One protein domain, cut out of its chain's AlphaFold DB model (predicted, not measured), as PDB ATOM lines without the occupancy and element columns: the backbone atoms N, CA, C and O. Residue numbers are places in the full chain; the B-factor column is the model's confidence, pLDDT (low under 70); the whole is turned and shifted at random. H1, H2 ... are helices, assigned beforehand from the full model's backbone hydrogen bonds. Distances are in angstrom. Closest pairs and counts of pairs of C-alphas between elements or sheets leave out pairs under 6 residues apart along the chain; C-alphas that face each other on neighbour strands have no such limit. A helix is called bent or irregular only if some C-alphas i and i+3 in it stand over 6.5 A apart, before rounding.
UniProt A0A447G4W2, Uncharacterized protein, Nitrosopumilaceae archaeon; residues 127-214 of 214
ATOM      1  N   HIS A 127      32.347  63.233 144.885       94.94
ATOM      2  CA  HIS A 127      33.269  62.128 144.629       94.94
ATOM      3  C   HIS A 127      32.929  61.331 143.357       94.94
ATOM      4  O   HIS A 127      33.841  60.883 142.660       94.94
ATOM      5  N   LYS A 128      31.642  61.135 143.050       97.38
ATOM      6  CA  LYS A 128      31.218  60.390 141.860       97.38
ATOM      7  C   LYS A 128      31.547  61.170 140.593       97.38
ATOM      8  O   LYS A 128      32.020  60.574 139.626       97.38
ATOM      9  N   GLU A 129      31.316  62.477 140.616       97.88
ATOM     10  CA  GLU A 129      31.653  63.408 139.545       97.88
ATOM     11  C   GLU A 129      33.154  63.412 139.280       97.88
ATOM     12  O   GLU A 129      33.564  63.149 138.150       97.88
ATOM     13  N   LEU A 130      33.976  63.574 140.325       96.81
ATOM     14  CA  LEU A 130      35.432  63.536 140.186       96.81
ATOM     15  C   LEU A 130      35.909  62.215 139.575       96.81
ATOM     16  O   LEU A 130      36.668  62.216 138.610       96.81
ATOM     17  N   VAL A 131      35.467  61.079 140.118       97.25
ATOM     18  CA  VAL A 131      35.877  59.758 139.619       97.25
ATOM     19  C   VAL A 131      35.461  59.574 138.160       97.25
ATOM     20  O   VAL A 131      36.274  59.140 137.344       97.25
ATOM     21  N   SER A 132      34.220  59.918 137.816       97.81
ATOM     22  CA  SER A 132      33.716  59.783 136.445       97.81
ATOM     23  C   SER A 132      34.521  60.648 135.476       97.81
ATOM     24  O   SER A 132      34.916  60.170 134.414       97.81
ATOM     25  N   PHE A 133      34.836  61.885 135.868       97.56
ATOM     26  CA  PHE A 133      35.672  62.798 135.095       97.56
ATOM     27  C   PHE A 133      37.091  62.248 134.883       97.56
ATOM     28  O   PHE A 133      37.535  62.130 133.743       97.56
ATOM     29  N   LEU A 134      37.786  61.832 135.948       96.62
ATOM     30  CA  LEU A 134      39.173  61.354 135.859       96.62
ATOM     31  C   LEU A 134      39.319  60.116 134.962       96.62
ATOM     32  O   LEU A 134      40.256  60.028 134.166       96.62
ATOM     33  N   TYR A 135      38.387  59.164 135.064       96.94
ATOM     34  CA  TYR A 135      38.412  57.938 134.260       96.94
ATOM     35  C   TYR A 135      38.016  58.156 132.798       96.94
ATOM     36  O   TYR A 135      38.423  57.365 131.944       96.94
ATOM     37  N   ALA A 136      37.246  59.202 132.509       95.62
ATOM     38  CA  ALA A 136      36.821  59.546 131.158       95.62
ATOM     39  C   ALA A 136      37.848  60.406 130.419       95.62
ATOM     40  O   ALA A 136      38.219  60.084 129.293       95.62
ATOM     41  N   GLU A 137      38.333  61.465 131.065       94.75
ATOM     42  CA  GLU A 137      39.256  62.432 130.469       94.75
ATOM     43  C   GLU A 137      40.694  61.883 130.428       94.75
ATOM     44  O   GLU A 137      41.454  62.128 129.489       94.75
ATOM     45  N   PHE A 138      41.073  61.060 131.414       94.88
ATOM     46  CA  PHE A 138      42.434  60.533 131.548       94.88
ATOM     47  C   PHE A 138      42.490  58.996 131.687       94.88
ATOM     48  O   PHE A 138      43.167  58.474 132.584       94.88
ATOM     49  N   PRO A 139      41.898  58.227 130.751       93.94
ATOM     50  CA  PRO A 139      41.727  56.773 130.865       93.94
ATOM     51  C   PRO A 139      43.042  55.979 130.838       93.94
ATOM     52  O   PRO A 139      43.075  54.803 131.193       93.94
ATOM     53  N   LYS A 140      44.140  56.597 130.385       94.00
ATOM     54  CA  LYS A 140      45.488  55.998 130.418       94.00
ATOM     55  C   LYS A 140      46.178  56.167 131.773       94.00
ATOM     56  O   LYS A 140      47.122  55.437 132.054       94.00
ATOM     57  N   THR A 141      45.741  57.137 132.574       94.75
ATOM     58  CA  THR A 141      46.309  57.427 133.896       94.75
ATOM     59  C   THR A 141      45.573  56.628 134.969       94.75
ATOM     60  O   THR A 141      46.210  55.952 135.772       94.75
ATOM     61  N   TRP A 142      44.237  56.643 134.947       95.12
ATOM     62  CA  TRP A 142      43.408  55.898 135.894       95.12
ATOM     63  C   TRP A 142      42.961  54.565 135.301       95.12
ATOM     64  O   TRP A 142      42.161  54.509 134.369       95.12
ATOM     65  N   THR A 143      43.509  53.476 135.842       92.81
ATOM     66  CA  THR A 143      43.346  52.123 135.283       92.81
ATOM     67  C   THR A 143      42.825  51.091 136.280       92.81
ATOM     68  O   THR A 143      42.608  49.946 135.887       92.81
ATOM     69  N   ASP A 144      42.572  51.475 137.541       96.81
ATOM     70  CA  ASP A 144      42.016  50.559 138.545       96.81
ATOM     71  C   ASP A 144      40.648  50.015 138.071       96.81
ATOM     72  O   ASP A 144      39.748  50.820 137.804       96.81
ATOM     73  N   PRO A 145      40.486  48.684 137.913       95.38
ATOM     74  CA  PRO A 145      39.287  48.101 137.310       95.38
ATOM     75  C   PRO A 145      38.007  48.334 138.115       95.38
ATOM     76  O   PRO A 145      36.948  48.565 137.527       95.38
ATOM     77  N   ASP A 146      38.096  48.294 139.446       96.56
ATOM     78  CA  ASP A 146      36.935  48.432 140.327       96.56
ATOM     79  C   ASP A 146      36.402  49.864 140.297       96.56
ATOM     80  O   ASP A 146      35.196  50.093 140.175       96.56
ATOM     81  N   MET A 147      37.303  50.846 140.345       96.06
ATOM     82  CA  MET A 147      36.938  52.250 140.200       96.06
ATOM     83  C   MET A 147      36.503  52.587 138.774       96.06
ATOM     84  O   MET A 147      35.562  53.360 138.615       96.06
ATOM     85  N   LYS A 148      37.075  51.950 137.744       95.62
ATOM     86  CA  LYS A 148      36.599  52.098 136.360       95.62
ATOM     87  C   LYS A 148      35.157  51.620 136.200       95.62
ATOM     88  O   LYS A 148      34.365  52.265 135.516       95.62
ATOM     89  N   LYS A 149      34.802  50.504 136.841       96.75
ATOM     90  CA  LYS A 149      33.426  49.999 136.848       96.75
ATOM     91  C   LYS A 149      32.480  50.986 137.534       96.75
ATOM     92  O   LYS A 149      31.432  51.297 136.979       96.75
ATOM     93  N   LYS A 150      32.873  51.526 138.690       97.38
ATOM     94  CA  LYS A 150      32.096  52.558 139.396       97.38
ATOM     95  C   LYS A 150      31.936  53.838 138.577       97.38
ATOM     96  O   LYS A 150      30.836  54.367 138.512       97.38
ATOM     97  N   ALA A 151      33.000  54.295 137.916       96.44
ATOM     98  CA  ALA A 151      32.951  55.441 137.012       96.44
ATOM     99  C   ALA A 151      31.918  55.223 135.896       96.44
ATOM    100  O   ALA A 151      31.133  56.116 135.616       96.44
ATOM    101  N   ALA A 152      31.853  54.020 135.316       95.81
ATOM    102  CA  ALA A 152      30.835  53.690 134.317       95.81
ATOM    103  C   ALA A 152      29.408  53.651 134.903       95.81
ATOM    104  O   ALA A 152      28.467  54.098 134.253       95.81
ATOM    105  N   GLU A 153      29.234  53.148 136.129       97.56
ATOM    106  CA  GLU A 153      27.932  53.116 136.817       97.56
ATOM    107  C   GLU A 153      27.417  54.522 137.169       97.56
ATOM    108  O   GLU A 153      26.219  54.784 137.070       97.56
ATOM    109  N   TRP A 154      28.304  55.431 137.578       98.12
ATOM    110  CA  TRP A 154      27.962  56.812 137.950       98.12
ATOM    111  C   TRP A 154      27.978  57.784 136.767       98.12
ATOM    112  O   TRP A 154      27.423  58.882 136.854       98.12
ATOM    113  N   GLY A 155      28.601  57.371 135.666       97.06
ATOM    114  CA  GLY A 155      29.056  58.237 134.592       97.06
ATOM    115  C   GLY A 155      27.971  59.098 133.969       97.06
ATOM    116  O   GLY A 155      28.190  60.284 133.753       97.06
ATOM    117  N   PHE A 156      26.782  58.542 133.722       97.38
ATOM    118  CA  PHE A 156      25.694  59.297 133.096       97.38
ATOM    119  C   PHE A 156      25.128  60.400 134.006       97.38
ATOM    120  O   PHE A 156      24.941  61.530 133.555       97.38
ATOM    121  N   GLU A 157      24.882  60.101 135.285       97.19
ATOM    122  CA  GLU A 157      24.373  61.082 136.256       97.19
ATOM    123  C   GLU A 157      25.398  62.207 136.476       97.19
ATOM    124  O   GLU A 157      25.054  63.388 136.376       97.19
ATOM    125  N   ALA A 158      26.666  61.833 136.672       97.56
ATOM    126  CA  ALA A 158      27.781  62.765 136.808       97.56
ATOM    127  C   ALA A 158      27.950  63.653 135.564       97.56
ATOM    128  O   ALA A 158      28.059  64.872 135.684       97.56
ATOM    129  N   ALA A 159      27.910  63.061 134.366       96.75
ATOM    130  CA  ALA A 159      28.003  63.779 133.099       96.75
ATOM    131  C   ALA A 159      26.893  64.826 132.952       96.75
ATOM    132  O   ALA A 159      27.162  65.970 132.589       96.75
ATOM    133  N   CYS A 160      25.647  64.459 133.273       95.00
ATOM    134  CA  CYS A 160      24.518  65.384 133.213       95.00
ATOM    135  C   CYS A 160      24.687  66.550 134.196       95.00
ATOM    136  O   CYS A 160      24.448  67.700 133.829       95.00
ATOM    137  N   SER A 161      25.086  66.252 135.435       95.38
ATOM    138  CA  SER A 161      25.290  67.252 136.486       95.38
ATOM    139  C   SER A 161      26.409  68.235 136.132       95.38
ATOM    140  O   SER A 161      26.188  69.450 136.125       95.38
ATOM    141  N   MET A 162      27.587  67.725 135.763       95.50
ATOM    142  CA  MET A 162      28.740  68.560 135.422       95.50
ATOM    143  C   MET A 162      28.502  69.373 134.143       95.50
ATOM    144  O   MET A 162      28.861  70.549 134.103       95.50
ATOM    145  N   HIS A 163      27.852  68.802 133.120       93.69
ATOM    146  CA  HIS A 163      27.553  69.538 131.888       93.69
ATOM    147  C   HIS A 163      26.523  70.652 132.117       93.69
ATOM    148  O   HIS A 163      26.714  71.774 131.652       93.69
ATOM    149  N   ARG A 164      25.460  70.391 132.893       91.44
ATOM    150  CA  ARG A 164      24.445  71.409 133.224       91.44
ATOM    151  C   ARG A 164      25.044  72.599 133.974       91.44
ATOM    152  O   ARG A 164      24.588  73.723 133.786       91.44
ATOM    153  N   ARG A 165      26.059  72.352 134.807       90.50
ATOM    154  CA  ARG A 165      26.810  73.385 135.534       90.50
ATOM    155  C   ARG A 165      27.926  74.032 134.705       90.50
ATOM    156  O   ARG A 165      28.635  74.874 135.232       90.50
ATOM    157  N   GLY A 166      28.087  73.654 133.433       89.50
ATOM    158  CA  GLY A 166      29.109  74.207 132.542       89.50
ATOM    159  C   GLY A 166      30.538  73.739 132.832       89.50
ATOM    160  O   GLY A 166      31.461  74.224 132.191       89.50
ATOM    161  N   LYS A 167      30.735  72.776 133.745       90.62
ATOM    162  CA  LYS A 167      32.071  72.308 134.156       90.62
ATOM    163  C   LYS A 167      32.747  71.434 133.107       90.62
ATOM    164  O   LYS A 167      33.967  71.345 133.060       90.62
ATOM    165  N   VAL A 168      31.968  70.759 132.265       91.94
ATOM    166  CA  VAL A 168      32.503  69.915 131.190       91.94
ATOM    167  C   VAL A 168      31.798  70.181 129.872       91.94
ATOM    168  O   VAL A 168      30.590  70.446 129.815       91.94
ATOM    169  N   SER A 169      32.567  70.050 128.791       91.75
ATOM    170  CA  SER A 169      32.018  70.026 127.442       91.75
ATOM    171  C   SER A 169      31.072  68.838 127.272       91.75
ATOM    172  O   SER A 169      31.156  67.836 127.987       91.75
ATOM    173  N   ILE A 170      30.196  68.921 126.280       91.44
ATOM    174  CA  ILE A 170      29.294  67.818 125.962       91.44
ATOM    175  C   ILE A 170      30.045  66.569 125.480       91.44
ATOM    176  O   ILE A 170      29.637  65.443 125.755       91.44
ATOM    177  N   THR A 171      31.191  66.767 124.828       92.62
ATOM    178  CA  THR A 171      32.092  65.695 124.405       92.62
ATOM    179  C   THR A 171      32.662  64.965 125.617       92.62
ATOM    180  O   THR A 171      32.514  63.747 125.715       92.62
ATOM    181  N   THR A 172      33.213  65.692 126.590       94.06
ATOM    182  CA  THR A 172      33.693  65.106 127.853       94.06
ATOM    183  C   THR A 172      32.550  64.422 128.612       94.06
ATOM    184  O   THR A 172      32.722  63.310 129.105       94.06
ATOM    185  N   ALA A 173      31.355  65.020 128.641       95.75
ATOM    186  CA  ALA A 173      30.170  64.414 129.247       95.75
ATOM    187  C   ALA A 173      29.786  63.079 128.572       95.75
ATOM    188  O   ALA A 173      29.480  62.099 129.255       95.75
ATOM    189  N   SER A 174      29.879  62.995 127.239       95.56
ATOM    190  CA  SER A 174      29.645  61.741 126.514       95.56
ATOM    191  C   SER A 174      30.644  60.654 126.929       95.56
ATOM    192  O   SER A 174      30.232  59.548 127.284       95.56
ATOM    193  N   TRP A 175      31.933  60.993 127.038       96.62
ATOM    194  CA  TRP A 175      32.969  60.065 127.498       96.62
ATOM    195  C   TRP A 175      32.741  59.607 128.939       96.62
ATOM    196  O   TRP A 175      32.850  58.413 129.219       96.62
ATOM    197  N   MET A 176      32.363  60.527 129.832       97.31
ATOM    198  CA  MET A 176      31.990  60.215 131.216       97.31
ATOM    199  C   MET A 176      30.847  59.208 131.284       97.31
ATOM    200  O   MET A 176      30.900  58.278 132.079       97.31
ATOM    201  N   SER A 177      29.841  59.349 130.420       96.38
ATOM    202  CA  SER A 177      28.703  58.426 130.370       96.38
ATOM    203  C   SER A 177      29.011  57.062 129.736       96.38
ATOM    204  O   SER A 177      28.169  56.166 129.786       96.38
ATOM    205  N   GLY A 178      30.186  56.896 129.119       95.00
ATOM    206  CA  GLY A 178      30.526  55.706 128.338       95.00
ATOM    207  C   GLY A 178      29.724  55.562 127.038       95.00
ATOM    208  O   GLY A 178      29.680  54.469 126.474       95.00
ATOM    209  N   MET A 179      29.079  56.636 126.576       94.81
ATOM    210  CA  MET A 179      28.300  56.684 125.338       94.81
ATOM    211  C   MET A 179      29.070  57.436 124.251       94.81
ATOM    212  O   MET A 179      29.993  58.202 124.530       94.81
ATOM    213  N   ASP A 180      28.677  57.234 122.995       93.81
ATOM    214  CA  ASP A 180      29.065  58.165 121.942       93.81
ATOM    215  C   ASP A 180      28.315  59.503 122.092       93.81
ATOM    216  O   ASP A 180      27.361  59.639 122.867       93.81
ATOM    217  N   TYR A 181      28.773  60.515 121.355       91.00
ATOM    218  CA  TYR A 181      28.218  61.868 121.410       91.00
ATOM    219  C   TYR A 181      26.703  61.885 121.148       91.00
ATOM    220  O   TYR A 181      25.939  62.513 121.885       91.00
ATOM    221  N   GLU A 182      26.253  61.184 120.104       91.19
ATOM    222  CA  GLU A 182      24.846  61.169 119.698       91.19
ATOM    223  C   GLU A 182      23.962  60.448 120.727       91.19
ATOM    224  O   GLU A 182      22.881  60.935 121.075       91.19
ATOM    225  N   GLY A 183      24.424  59.311 121.246       92.38
ATOM    226  CA  GLY A 183      23.758  58.548 122.292       92.38
ATOM    227  C   GLY A 183      23.614  59.355 123.576       92.38
ATOM    228  O   GLY A 183      22.509  59.423 124.123       92.38
ATOM    229  N   PHE A 184      24.682  60.040 124.001       94.56
ATOM    230  CA  PHE A 184      24.623  60.936 125.153       94.56
ATOM    231  C   PHE A 184      23.613  62.062 124.931       94.56
ATOM    232  O   PHE A 184      22.748  62.268 125.775       94.56
ATOM    233  N   MET A 185      23.649  62.737 123.778       92.12
ATOM    234  CA  MET A 185      22.714  63.818 123.446       92.12
ATOM    235  C   MET A 185      21.249  63.384 123.514       92.12
ATOM    236  O   MET A 185      20.414  64.073 124.107       92.12
ATOM    237  N   ARG A 186      20.925  62.215 122.949       91.62
ATOM    238  CA  ARG A 186      19.567  61.655 123.003       91.62
ATOM    239  C   ARG A 186      19.150  61.335 124.438       91.62
ATOM    240  O   ARG A 186      18.034  61.674 124.829       91.62
ATOM    241  N   ALA A 187      20.028  60.711 125.223       92.44
ATOM    242  CA  ALA A 187      19.752  60.368 126.617       92.44
ATOM    243  C   ALA A 187      19.623  61.618 127.510       92.44
ATOM    244  O   ALA A 187      18.713  61.698 128.334       92.44
ATOM    245  N   TYR A 188      20.478  62.621 127.303       90.12
ATOM    246  CA  TYR A 188      20.469  63.904 128.006       90.12
ATOM    247  C   TYR A 188      19.159  64.669 127.761       90.12
ATOM    248  O   TYR A 188      18.515  65.112 128.719       90.12
ATOM    249  N   ALA A 189      18.709  64.729 126.500       87.88
ATOM    250  CA  ALA A 189      17.422  65.311 126.122       87.88
ATOM    251  C   ALA A 189      16.232  64.520 126.691       87.88
ATOM    252  O   ALA A 189      15.293  65.118 127.218       87.88
ATOM    253  N   ALA A 190      16.278  63.183 126.645       88.81
ATOM    254  CA  ALA A 190      15.240  62.319 127.217       88.81
ATOM    255  C   ALA A 190      15.122  62.464 128.746       88.81
ATOM    256  O   ALA A 190      14.027  62.341 129.292       88.81
ATOM    257  N   ALA A 191      16.223  62.789 129.428       87.25
ATOM    258  CA  ALA A 191      16.247  63.131 130.849       87.25
ATOM    259  C   ALA A 191      15.730  64.558 131.153       87.25
ATOM    260  O   ALA A 191      15.802  65.007 132.296       87.25
ATOM    261  N   GLY A 192      15.207  65.275 130.150       84.38
ATOM    262  CA  GLY A 192      14.605  66.603 130.294       84.38
ATOM    263  C   GLY A 192      15.590  67.769 130.190       84.38
ATOM    264  O   GLY A 192      15.202  68.911 130.433       84.38
ATOM    265  N   ASN A 193      16.847  67.523 129.812       78.38
ATOM    266  CA  ASN A 193      17.846  68.576 129.648       78.38
ATOM    267  C   ASN A 193      17.875  69.045 128.185       78.38
ATOM    268  O   ASN A 193      18.569  68.475 127.349       78.38
ATOM    269  N   ILE A 194      17.067  70.056 127.856       63.59
ATOM    270  CA  ILE A 194      16.864  70.512 126.464       63.59
ATOM    271  C   ILE A 194      17.776  71.700 126.104       63.59
ATOM    272  O   ILE A 194      18.076  71.929 124.935       63.59
ATOM    273  N   SER A 195      18.269  72.451 127.090       54.34
ATOM    274  CA  SER A 195      19.210  73.544 126.852       54.34
ATOM    275  C   SER A 195      20.634  73.000 126.750       54.34
ATOM    276  O   SER A 195      21.166  72.515 127.747       54.34
ATOM    277  N   CYS A 196      21.262  73.110 125.578       52.47
ATOM    278  CA  CYS A 196      22.720  73.166 125.473       52.47
ATOM    279  C   CYS A 196      23.136  74.599 125.848       52.47
ATOM    280  O   CYS A 196      22.930  75.493 125.026       52.47
ATOM    281  N   PRO A 197      23.680  74.875 127.048       49.34
ATOM    282  CA  PRO A 197      24.183  76.203 127.399       49.34
ATOM    283  C   PRO A 197      25.547  76.479 126.731       49.34
ATOM    284  O   PRO A 197      26.431  77.057 127.348       49.34
ATOM    285  N   GLY A 198      25.748  76.029 125.489       48.84
ATOM    286  CA  GLY A 198      26.967  76.308 124.736       48.84
ATOM    287  C   GLY A 198      26.919  77.732 124.202       48.84
ATOM    288  O   GLY A 198      25.935  78.133 123.570       48.84
ATOM    289  N   THR A 199      27.974  78.506 124.440       56.44
ATOM    290  CA  THR A 199      28.139  79.769 123.722       56.44
ATOM    291  C   THR A 199      28.354  79.459 122.238       56.44
ATOM    292  O   THR A 199      28.772  78.367 121.846       56.44
ATOM    293  N   VAL A 200      28.065  80.430 121.372       50.00
ATOM    294  CA  VAL A 200      28.239  80.316 119.909       50.00
ATOM    295  C   VAL A 200      29.657  79.853 119.519       50.00
ATOM    296  O   VAL A 200      29.863  79.320 118.430       50.00
ATOM    297  N   GLU A 201      30.640  80.035 120.398       48.50
ATOM    298  CA  GLU A 201      32.033  79.637 120.207       48.50
ATOM    299  C   GLU A 201      32.258  78.127 120.348       48.50
ATOM    300  O   GLU A 201      33.017  77.572 119.555       48.50
ATOM    301  N   ASP A 202      31.546  77.447 121.253       55.31
ATOM    302  CA  ASP A 202      31.619  75.988 121.417       55.31
ATOM    303  C   ASP A 202      31.058  75.276 120.191       55.31
ATOM    304  O   ASP A 202      31.725  74.444 119.580       55.31
ATOM    305  N   ILE A 203      29.890  75.732 119.735       55.31
ATOM    306  CA  ILE A 203      29.252  75.235 118.513       55.31
ATOM    307  C   ILE A 203      30.168  75.473 117.302       55.31
ATOM    308  O   ILE A 203      30.304  74.606 116.445       55.31
ATOM    309  N   ARG A 204      30.845  76.628 117.219       52.09
ATOM    310  CA  ARG A 204      31.785  76.928 116.121       52.09
ATOM    311  C   ARG A 204      33.066  76.103 116.177       52.09
ATOM    312  O   ARG A 204      33.599  75.767 115.122       52.09
ATOM    313  N   ARG A 205      33.593  75.829 117.369       56.66
ATOM    314  CA  ARG A 205      34.781  74.988 117.562       56.66
ATOM    315  C   ARG A 205      34.485  73.546 117.163       56.66
ATOM    316  O   ARG A 205      35.262  72.977 116.400       56.66
ATOM    317  N   ASP A 206      33.342  73.019 117.588       57.16
ATOM    318  CA  ASP A 206      32.923  71.661 117.253       57.16
ATOM    319  C   ASP A 206      32.617  71.533 115.752       57.16
ATOM    320  O   ASP A 206      33.106  70.611 115.109       57.16
ATOM    321  N   LEU A 207      31.934  72.513 115.141       53.00
ATOM    322  CA  LEU A 207      31.688  72.533 113.688       53.00
ATOM    323  C   LEU A 207      32.980  72.608 112.856       53.00
ATOM    324  O   LEU A 207      33.099  71.916 111.849       53.00
ATOM    325  N   LYS A 208      33.982  73.388 113.285       56.00
ATOM    326  CA  LYS A 208      35.289  73.441 112.602       56.00
ATOM    327  C   LYS A 208      36.046  72.112 112.657       56.00
ATOM    328  O   LYS A 208      36.823  71.824 111.746       56.00
ATOM    329  N   ALA A 209      35.843  71.316 113.705       53.09
ATOM    330  CA  ALA A 209      36.430  69.983 113.809       53.09
ATOM    331  C   ALA A 209      35.782  68.980 112.835       53.09
ATOM    332  O   ALA A 209      36.445  68.029 112.438       53.09
ATOM    333  N   PHE A 210      34.537  69.212 112.400       48.75
ATOM    334  CA  PHE A 210      33.885  68.404 111.362       48.75
ATOM    335  C   PHE A 210      34.337  68.788 109.944       48.75
ATOM    336  O   PHE A 210      34.644  67.901 109.150       48.75
ATOM    337  N   ASP A 211      34.471  70.087 109.654       47.12
ATOM    338  CA  ASP A 211      34.882  70.596 108.329       47.12
ATOM    339  C   ASP A 211      36.364  70.342 107.985       47.12
ATOM    340  O   ASP A 211      36.781  70.536 106.848       47.12
ATOM    341  N   SER A 212      37.185  69.924 108.952       48.91
ATOM    342  CA  SER A 212      38.614  69.627 108.749       48.91
ATOM    343  C   SER A 212      38.905  68.145 108.471       48.91
ATOM    344  O   SER A 212      40.063  67.726 108.518       48.91
ATOM    345  N   THR A 213      37.865  67.363 108.160       45.34
ATOM    346  CA  THR A 213      37.959  65.926 107.844       45.34
ATOM    347  C   THR A 213      37.756  65.585 106.361       45.34
ATOM    348  O   THR A 213      37.557  64.411 106.053       45.34
ATOM    349  N   ASP A 214      37.860  66.573 105.464       41.38
ATOM    350  CA  ASP A 214      37.992  66.382 104.006       41.38
ATOM    351  C   ASP A 214      39.400  66.763 103.510       41.38
ATOM    352  O   ASP A 214      39.864  67.891 103.807       41.38
TER     353      ASP A 214
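Overview. This is residues 127 to 214 of the 214 residues of an uncharacterized protein of Nitrosopumilaceae archaeon (UniProt A0A447G4W2). Four helices make a body in which H3 sits in the middle: H1, the bent helix H2 and H4 pack round it, mostly crossed, while H3 and the second arm of H2 fold back as a helical hairpin. H5 is set off at the far end of a nine-residue link, touching no helix, and residues 207 to 214 stick out. The printed part has 88 residues with five named helices in the order H1, H2, H3, H4, H5 and no named strand; the class is all helix. The whole is compact, with a radius of gyration of the C-alphas of 13.5 A, and spans 38 by 32 by 20 A.

Arrangement. Start with H1, residues 127 to 137, and go on to H2, residues 145 to 164, assigned as one helix by its hydrogen bonds but bent: C-alphas 153 and 156 are 7.6 A apart. Its arms, H2a with residues 145 to 153 and H2b with residues 156 to 164, stand at a steep tilt of 62 degrees. H1 touches H2a about perpendicular, at 76 degrees, with Ser 132 and Ala 151 as the closest C-alphas, 4.4 A apart. H1 also touches H2b, about perpendicular at 88 degrees; the closest C-alphas, of Glu 129 and Ala 158, are 4.8 A apart. Next comes the hub, H3, residues 170 to 177. It touches H2b as a helical hairpin, opposite ways at a shallow tilt of 23 degrees; the C-alphas of Phe 156 and Ser 177 come closest, at 4.2 A. H3 touches H1 at 68 degrees, a steep tilt only just short of about perpendicular; their closest C-alphas, of Ala 136 and Met 176, are 4.9 A apart. H4, residues 181 to 190, touches H3 about perpendicular, at 83 degrees, with Ser 174 and Phe 184 as the closest C-alphas, 5.3 A apart. H5, residues 200 to 211, is apart from H4 and from H3. In H1, H2a, H2b, H3, H4 and H5 every O i to N i+4 pair is within hydrogen-bond range.

Along the chain. Find C-alpha 127 at (33.269, 62.128, 144.629); from there H1 runs 15.4 A. H2a covers 12.4 A, H2b 12.2 A and H3 10.4 A. H4 runs 14.2 A to C-alpha 190 at (15.240, 62.319, 127.217). H5 runs 16.5 A to C-alpha 211 at (34.882, 70.596, 108.329).

Size, cuts and confidence. The C-alphas of His 127 and Asp 214, the chain's last residue, are the two farthest apart, at 41.1 A. The printed part has no cut, and no link is long. Look at the B-factor column: residues 194 to 214 are under 70, and H5 has a mean pLDDT of 53.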